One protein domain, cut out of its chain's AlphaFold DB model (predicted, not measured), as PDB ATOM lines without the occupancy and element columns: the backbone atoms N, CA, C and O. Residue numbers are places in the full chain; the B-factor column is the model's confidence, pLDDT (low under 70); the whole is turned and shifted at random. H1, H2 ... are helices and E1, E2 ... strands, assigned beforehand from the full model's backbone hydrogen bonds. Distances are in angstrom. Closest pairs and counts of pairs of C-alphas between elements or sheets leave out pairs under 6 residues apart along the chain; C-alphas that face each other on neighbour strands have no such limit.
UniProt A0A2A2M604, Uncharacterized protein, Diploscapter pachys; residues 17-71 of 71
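This is residues 17 to 71 of the 71 residues of an uncharacterized protein of Diploscapter pachys (UniProt A0A2A2M604). Picture a long two-stranded hairpin, E1 and E2, with H1 set loosely over one face of it and H2 turning off at a corner just past the end of E2. The unnamed stretch of residues 26 to 39 swings out in a wide loop between H1 and E1, and residues 66 to 71 stick out free. The printed part has 55 residues with two named helices and two named strands, in the order H1, E1, E2, H2; the sheet, E1 - E2, is antiparallel, and the class is mixed, helices and strands. The whole is loose, with a radius of gyration of the C-alphas of 12.9 A, and elongated, with spans of 39 by 25 by 17 A.

Look first at E1, residues 40 to 45, and E2, residues 51 to 57, antiparallel neighbours that form a hairpin, with 159 degrees between their directions. Among the C-alphas that face each other are 45 and 51, 4.3 A apart, and 41 and 56, 4.5 A apart. N 40 and O 57, at 2.8 A, and N 44 and O 52, at 2.9 A, are within hydrogen-bond range. Turn next to H1, residues 17 to 25: its closest C-alphas with E1 are those of Ile 19 and Leu 41, 7.6 A apart. H1 and E2 are near each other, with 5 pairs of C-alphas within 10 A. H2, residues 59 to 69, is apart from H1 and from E1. In H1 every O i to N i+4 pair is within hydrogen-bond range; in H2, 5 of 7 are.

Find C-alpha 40 at (-19.404, 38.891, 42.150), where E1 begins; it runs 16.0 A to C-alpha 45. E2 runs 17.5 A from C-alpha 51 to C-alpha 57. Go back to C-alpha 17 at (-11.524, 46.782, 36.372) for H1, which measures 12.4 A. H2 measures 15.9 A and ends at C-alpha 69, (-26.064, 28.332, 53.749).

The two C-alphas farthest apart are those of Asn 48 and Gln 71, 38.7 A. The printed part has no cut and ends at residue 71, the chain's last residue. The link from H1 to E1, 14 residues, is long; the links from E1 to E2, 5 residues, and from E2 to H2, 1 residue, are tight. Residues 66 to 71, of which 66 to 69 belong to H2, stand free. Read the B-factor column for the model's confidence: the mean pLDDT of the printed part is 81.2, and residues 30 to 35, residue 37 and residues 70 to 71 are under 70.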
ATOM      1  N   GLY A  17     -11.488  45.957  37.582       87.81
ATOM      2  CA  GLY A  17     -11.524  46.782  36.372       87.81
ATOM      3  C   GLY A  17     -12.077  46.044  35.148       87.81
ATOM      4  O   GLY A  17     -12.780  46.638  34.334       87.81
ATOM      5  N   CYS A  18     -11.824  44.735  35.030       90.25
ATOM      6  CA  CYS A  18     -12.386  43.917  33.954       90.25
ATOM      7  C   CYS A  18     -13.896  43.696  34.140       90.25
ATOM      8  O   CYS A  18     -14.631  43.678  33.155       90.25
ATOM      9  N   ILE A  19     -14.360  43.576  35.388       89.31
ATOM     10  CA  ILE A  19     -15.789  43.472  35.717       89.31
ATOM     11  C   ILE A  19     -16.514  44.796  35.427       89.31
ATOM     12  O   ILE A  19     -17.555  44.769  34.773       89.31
ATOM     13  N   ASP A  20     -15.964  45.951  35.830       87.50
ATOM     14  CA  ASP A  20     -16.552  47.264  35.492       87.50
ATOM     15  C   ASP A  20     -16.606  47.471  33.975       87.50
ATOM     16  O   ASP A  20     -17.644  47.856  33.432       87.50
ATOM     17  N   HIS A  21     -15.518  47.151  33.268       89.56
ATOM     18  CA  HIS A  21     -15.486  47.254  31.814       89.56
ATOM     19  C   HIS A  21     -16.563  46.381  31.155       89.56
ATOM     20  O   HIS A  21     -17.274  46.847  30.264       89.56
ATOM     21  N   PHE A  22     -16.736  45.144  31.627       88.69
ATOM     22  CA  PHE A  22     -17.816  44.274  31.174       88.69
ATOM     23  C   PHE A  22     -19.194  44.900  31.439       88.69
ATOM     24  O   PHE A  22     -20.003  45.001  30.517       88.69
ATOM     25  N   ALA A  23     -19.459  45.383  32.656       85.62
ATOM     26  CA  ALA A  23     -20.738  46.001  33.008       85.62
ATOM     27  C   ALA A  23     -21.046  47.238  32.141       85.62
ATOM     28  O   ALA A  23     -22.183  47.433  31.710       85.62
ATOM     29  N   ARG A  24     -20.026  48.037  31.800       87.56
ATOM     30  CA  ARG A  24     -20.148  49.161  30.858       87.56
ATOM     31  C   ARG A  24     -20.549  48.711  29.456       87.56
ATOM     32  O   ARG A  24     -21.456  49.303  28.882       87.56
ATOM     33  N   GLN A  25     -19.923  47.660  28.922       88.44
ATOM     34  CA  GLN A  25     -20.295  47.103  27.611       88.44
ATOM     35  C   GLN A  25     -21.740  46.585  27.588       88.44
ATOM     36  O   GLN A  25     -22.404  46.634  26.556       88.44
ATOM     37  N   GLN A  26     -22.241  46.120  28.735       83.88
ATOM     38  CA  GLN A  26     -23.630  45.686  28.896       83.88
ATOM     39  C   GLN A  26     -24.594  46.832  29.256       83.88
ATOM     40  O   GLN A  26     -25.758  46.571  29.549       83.88
ATOM     41  N   HIS A  27     -24.142  48.092  29.197       81.81
ATOM     42  CA  HIS A  27     -24.936  49.303  29.447       81.81
ATOM     43  C   HIS A  27     -25.560  49.380  30.850       81.81
ATOM     44  O   HIS A  27     -26.641  49.938  31.036       81.81
ATOM     45  N   VAL A  28     -24.870  48.839  31.857       74.44
ATOM     46  CA  VAL A  28     -25.316  48.893  33.254       74.44
ATOM     47  C   VAL A  28     -25.202  50.327  33.798       74.44
ATOM     48  O   VAL A  28     -24.145  50.954  33.632       74.44
ATOM     49  N   PRO A  29     -26.240  50.868  34.467       74.94
ATOM     50  CA  PRO A  29     -26.204  52.207  35.048       74.94
ATOM     51  C   PRO A  29     -25.060  52.395  36.049       74.94
ATOM     52  O   PRO A  29     -24.706  51.491  36.796       74.94
ATOM     53  N   GLY A  30     -24.489  53.602  36.102       68.19
ATOM     54  CA  GLY A  30     -23.318  53.917  36.933       68.19
ATOM     55  C   GLY A  30     -23.405  53.520  38.406       68.19
ATOM     56  O   GLY A  30     -22.426  52.994  38.925       68.19
ATOM     57  N   GLY A  31     -24.560  53.717  39.044       67.88
ATOM     58  CA  GLY A  31     -24.774  53.359  40.453       67.88
ATOM     59  C   GLY A  31     -24.820  51.851  40.725       67.88
ATOM     60  O   GLY A  31     -24.695  51.434  41.868       67.88
ATOM     61  N   GLU A  32     -24.951  51.027  39.684       66.44
ATOM     62  CA  GLU A  32     -25.009  49.563  39.778       66.44
ATOM     63  C   GLU A  32     -23.674  48.892  39.395       66.44
ATOM     64  O   GLU A  32     -23.541  47.673  39.490       66.44
ATOM     65  N   ARG A  33     -22.667  49.676  38.971       67.88
ATOM     66  CA  ARG A  33     -21.373  49.191  38.446       67.88
ATOM     67  C   ARG A  33     -20.259  49.052  39.481       67.88
ATOM     68  O   ARG A  33     -19.122  48.768  39.113       67.88
ATOM     69  N   GLU A  34     -20.532  49.265  40.761       67.25
ATOM     70  CA  GLU A  34     -19.484  49.145  41.772       67.25
ATOM     71  C   GLU A  34     -18.898  47.714  41.785       67.25
ATOM     72  O   GLU A  34     -19.570  46.735  42.118       67.25
ATOM     73  N   SER A  35     -17.615  47.591  41.439       64.69
ATOM     74  CA  SER A  35     -16.851  46.345  41.530       64.69
ATOM     75  C   SER A  35     -15.822  46.476  42.650       64.69
ATOM     76  O   SER A  35     -14.640  46.742  42.429       64.69
ATOM     77  N   GLY A  36     -16.305  46.353  43.887       71.81
ATOM     78  CA  GLY A  36     -15.440  46.297  45.063       71.81
ATOM     79  C   GLY A  36     -14.556  45.046  45.065       71.81
ATOM     80  O   GLY A  36     -14.771  44.101  44.296       71.81
ATOM     81  N   TYR A  37     -13.559  45.024  45.948       69.38
ATOM     82  CA  TYR A  37     -12.783  43.811  46.202       69.38
ATOM     83  C   TYR A  37     -13.712  42.691  46.704       69.38
ATOM     84  O   TYR A  37     -14.648  42.960  47.453       69.38
ATOM     85  N   ALA A  38     -13.484  41.455  46.247       77.88
ATOM     86  CA  ALA A  38     -14.353  40.297  46.500       77.88
ATOM     87  C   ALA A  38     -15.823  40.459  46.034       77.88
ATOM     88  O   ALA A  38     -16.737  39.878  46.618       77.88
ATOM     89  N   SER A  39     -16.064  41.221  44.960       84.69
ATOM     90  CA  SER A  39     -17.390  41.308  44.335       84.69
ATOM     91  C   SER A  39     -17.645  40.192  43.312       84.69
ATOM     92  O   SER A  39     -16.739  39.751  42.604       84.69
ATOM     93  N   ALA A  40     -18.901  39.760  43.208       89.00
ATOM     94  CA  ALA A  40     -19.404  38.891  42.150       89.00
ATOM     95  C   ALA A  40     -20.574  39.561  41.425       89.00
ATOM     96  O   ALA A  40     -21.479  40.112  42.052       89.00
ATOM     97  N   LEU A  41     -20.564  39.488  40.094       88.44
ATOM     98  CA  LEU A  41     -21.621  40.001  39.228       88.44
ATOM     99  C   LEU A  41     -22.353  38.827  38.577       88.44
ATOM    100  O   LEU A  41     -21.739  38.011  37.888       88.44
ATOM    101  N   PHE A  42     -23.668  38.756  38.768       90.56
ATOM    102  CA  PHE A  42     -24.505  37.710  38.188       90.56
ATOM    103  C   PHE A  42     -25.137  38.203  36.895       90.56
ATOM    104  O   PHE A  42     -25.811  39.234  36.860       90.56
ATOM    105  N   VAL A  43     -24.930  37.441  35.825       89.19
ATOM    106  CA  VAL A  43     -25.308  37.836  34.472       89.19
ATOM    107  C   VAL A  43     -26.031  36.686  33.791       89.19
ATOM    108  O   VAL A  43     -25.524  35.568  33.722       89.19
ATOM    109  N   SER A  44     -27.205  36.979  33.246       89.81
ATOM    110  CA  SER A  44     -27.871  36.121  32.268       89.81
ATOM    111  C   SER A  44     -27.548  36.611  30.865       89.81
ATOM    112  O   SER A  44     -27.413  37.810  30.647       89.81
ATOM    113  N   VAL A  45     -27.409  35.689  29.920       85.50
ATOM    114  CA  VAL A  45     -27.215  36.011  28.506       85.50
ATOM    115  C   VAL A  45     -28.286  35.263  27.731       85.50
ATOM    116  O   VAL A  45     -28.418  34.048  27.907       85.50
ATOM    117  N   ASP A  46     -29.070  35.985  26.936       82.94
ATOM    118  CA  ASP A  46     -30.116  35.386  26.109       82.94
ATOM    119  C   ASP A  46     -29.545  34.703  24.850       82.94
ATOM    120  O   ASP A  46     -28.338  34.715  24.591       82.94
ATOM    121  N   GLY A  47     -30.417  34.077  24.055       78.50
ATOM    122  CA  GLY A  47     -30.026  33.384  22.821       78.50
ATOM    123  C   GLY A  47     -29.411  34.290  21.745       78.50
ATOM    124  O   GLY A  47     -28.744  33.782  20.848       78.50
ATOM    125  N   ASN A  48     -29.578  35.611  21.862       80.12
ATOM    126  CA  ASN A  48     -29.029  36.614  20.950       80.12
ATOM    127  C   ASN A  48     -27.718  37.221  21.472       80.12
ATOM    128  O   ASN A  48     -27.169  38.133  20.855       80.12
ATOM    129  N   GLY A  49     -27.209  36.738  22.609       77.44
ATOM    130  CA  GLY A  49     -25.992  37.256  23.225       77.44
ATOM    131  C   GLY A  49     -26.204  38.531  24.042       77.44
ATOM    132  O   GLY A  49     -25.224  39.100  24.523       77.44
ATOM    133  N   LYS A  50     -27.449  38.981  24.243       81.62
ATOM    134  CA  LYS A  50     -27.734  40.153  25.070       81.62
ATOM    135  C   LYS A  50     -27.608  39.775  26.539       81.62
ATOM    136  O   LYS A  50     -28.299  38.873  27.022       81.62
ATOM    137  N   ALA A  51     -26.742  40.481  27.258       84.69
ATOM    138  CA  ALA A  51     -26.622  40.298  28.690       84.69
ATOM    139  C   ALA A  51     -27.709  41.067  29.449       84.69
ATOM    140  O   ALA A  51     -28.105  42.175  29.084       84.69
ATOM    141  N   ARG A  52     -28.140  40.490  30.564       85.31
ATOM    142  CA  ARG A  52     -28.953  41.130  31.590       85.31
ATOM    143  C   ARG A  52     -28.317  40.858  32.942       85.31
ATOM    144  O   ARG A  52     -28.091  39.699  33.301       85.31
ATOM    145  N   ILE A  53     -28.075  41.924  33.694       85.94
ATOM    146  CA  ILE A  53     -27.616  41.818  35.076       85.94
ATOM    147  C   ILE A  53     -28.760  41.301  35.939       85.94
ATOM    148  O   ILE A  53     -29.891  41.781  35.854       85.94
ATOM    149  N   LEU A  54     -28.460  40.277  36.728       87.38
ATOM    150  CA  LEU A  54     -29.385  39.683  37.689       87.38
ATOM    151  C   LEU A  54     -29.189  40.269  39.088       87.38
ATOM    152  O   LEU A  54     -30.135  40.340  39.861       87.38
ATOM    153  N   GLY A  55     -27.965  40.693  39.399       85.12
ATOM    154  CA  GLY A  55     -27.601  41.317  40.662       85.12
ATOM    155  C   GLY A  55     -26.095  41.263  40.893       85.12
ATOM    156  O   GLY A  55     -25.347  40.718  40.074       85.12
ATOM    157  N   ARG A  56     -25.654  41.802  42.031       84.25
ATOM    158  CA  ARG A  56     -24.275  41.665  42.511       84.25
ATOM    159  C   ARG A  56     -24.246  41.169  43.948       84.25
ATOM    160  O   ARG A  56     -25.234  41.270  44.667       84.25
ATOM    161  N   MET A  57     -23.076  40.707  44.349       86.06
ATOM    162  CA  MET A  57     -22.733  40.387  45.726       86.06
ATOM    163  C   MET A  57     -21.389  41.027  46.043       86.06
ATOM    164  O   MET A  57     -20.460  40.895  45.249       86.06
ATOM    165  N   ASN A  58     -21.286  41.729  47.165       84.62
ATOM    166  CA  ASN A  58     -20.029  42.325  47.625       84.62
ATOM    167  C   ASN A  58     -19.504  41.614  48.862       84.62
ATOM    168  O   ASN A  58     -20.191  40.768  49.428       84.62
ATOM    169  N   GLU A  59     -18.304  42.002  49.301       83.12
ATOM    170  CA  GLU A  59     -17.663  41.465  50.507       83.12
ATOM    171  C   GLU A  59     -18.632  41.329  51.703       83.12
ATOM    172  O   GLU A  59     -18.783  40.204  52.183       83.12
ATOM    173  N   PRO A  60     -19.411  42.358  52.102       82.56
ATOM    174  CA  PRO A  60     -20.307  42.224  53.253       82.56
ATOM    175  C   PRO A  60     -21.486  41.270  53.010       82.56
ATOM    176  O   PRO A  60     -22.036  40.687  53.945       82.56
ATOM    177  N   ASP A  61     -21.900  41.101  51.751       84.44
ATOM    178  CA  ASP A  61     -23.031  40.248  51.382       84.44
ATOM    179  C   ASP A  61     -22.666  38.761  51.475       84.44
ATOM    180  O   ASP A  61     -23.524  37.939  51.811       84.44
ATOM    181  N   TRP A  62     -21.393  38.414  51.257       83.75
ATOM    182  CA  TRP A  62     -20.905  37.040  51.387       83.75
ATOM    183  C   TRP A  62     -21.104  36.486  52.790       83.75
ATOM    184  O   TRP A  62     -21.539  35.346  52.933       83.75
ATOM    185  N   GLN A  63     -20.851  37.291  53.825       84.50
ATOM    186  CA  GLN A  63     -21.042  36.858  55.212       84.50
ATOM    187  C   GLN A  63     -22.497  36.450  55.474       84.50
ATOM    188  O   GLN A  63     -22.753  35.414  56.085       84.50
ATOM    189  N   ARG A  64     -23.457  37.221  54.947       85.19
ATOM    190  CA  ARG A  64     -24.890  36.920  55.070       85.19
ATOM    191  C   ARG A  64     -25.260  35.626  54.343       85.19
ATOM    192  O   ARG A  64     -25.986  34.806  54.898       85.19
ATOM    193  N   VAL A  65     -24.751  35.432  53.126       84.38
ATOM    194  CA  VAL A  65     -25.015  34.220  52.333       84.38
ATOM    195  C   VAL A  65     -24.432  32.985  53.012       84.38
ATOM    196  O   VAL A  65     -25.137  31.991  53.172       84.38
ATOM    197  N   LEU A  66     -23.183  33.057  53.470       86.00
ATOM    198  CA  LEU A  66     -22.511  31.950  54.154       86.00
ATOM    199  C   LEU A  66     -23.199  31.588  55.475       86.00
ATOM    200  O   LEU A  66     -23.345  30.406  55.769       86.00
ATOM    201  N   ALA A  67     -23.682  32.579  56.230       85.50
ATOM    202  CA  ALA A  67     -24.465  32.332  57.438       85.50
ATOM    203  C   ALA A  67     -25.788  31.601  57.140       85.50
ATOM    204  O   ALA A  67     -26.173  30.714  57.893       85.50
ATOM    205  N   SER A  68     -26.462  31.938  56.033       81.00
ATOM    206  CA  SER A  68     -27.709  31.271  55.629       81.00
ATOM    207  C   SER A  68     -27.511  29.876  55.027       81.00
ATOM    208  O   SER A  68     -28.402  29.045  55.128       81.00
ATOM    209  N   ALA A  69     -26.359  29.609  54.403       76.19
ATOM    210  CA  ALA A  69     -26.064  28.332  53.749       76.19
ATOM    211  C   ALA A  69     -25.573  27.240  54.718       76.19
ATOM    212  O   ALA A  69     -25.461  26.082  54.323       76.19
ATOM    213  N   GLY A  70     -25.228  27.611  55.955       64.62
ATOM    214  CA  GLY A  70     -24.828  26.686  57.020       64.62
ATOM    215  C   GLY A  70     -25.982  26.173  57.890       64.62
ATOM    216  O   GLY A  70     -25.713  25.452  58.851       64.62
ATOM    217  N   GLN A  71     -27.226  26.567  57.590       52.84
ATOM    218  CA  GLN A  71     -28.456  26.017  58.179       52.84
ATOM    219  C   GLN A  71     -29.062  24.956  57.259       52.84
ATOM    220  O   GLN A  71     -29.684  24.022  57.807       52.84
TER     221      GLN A  71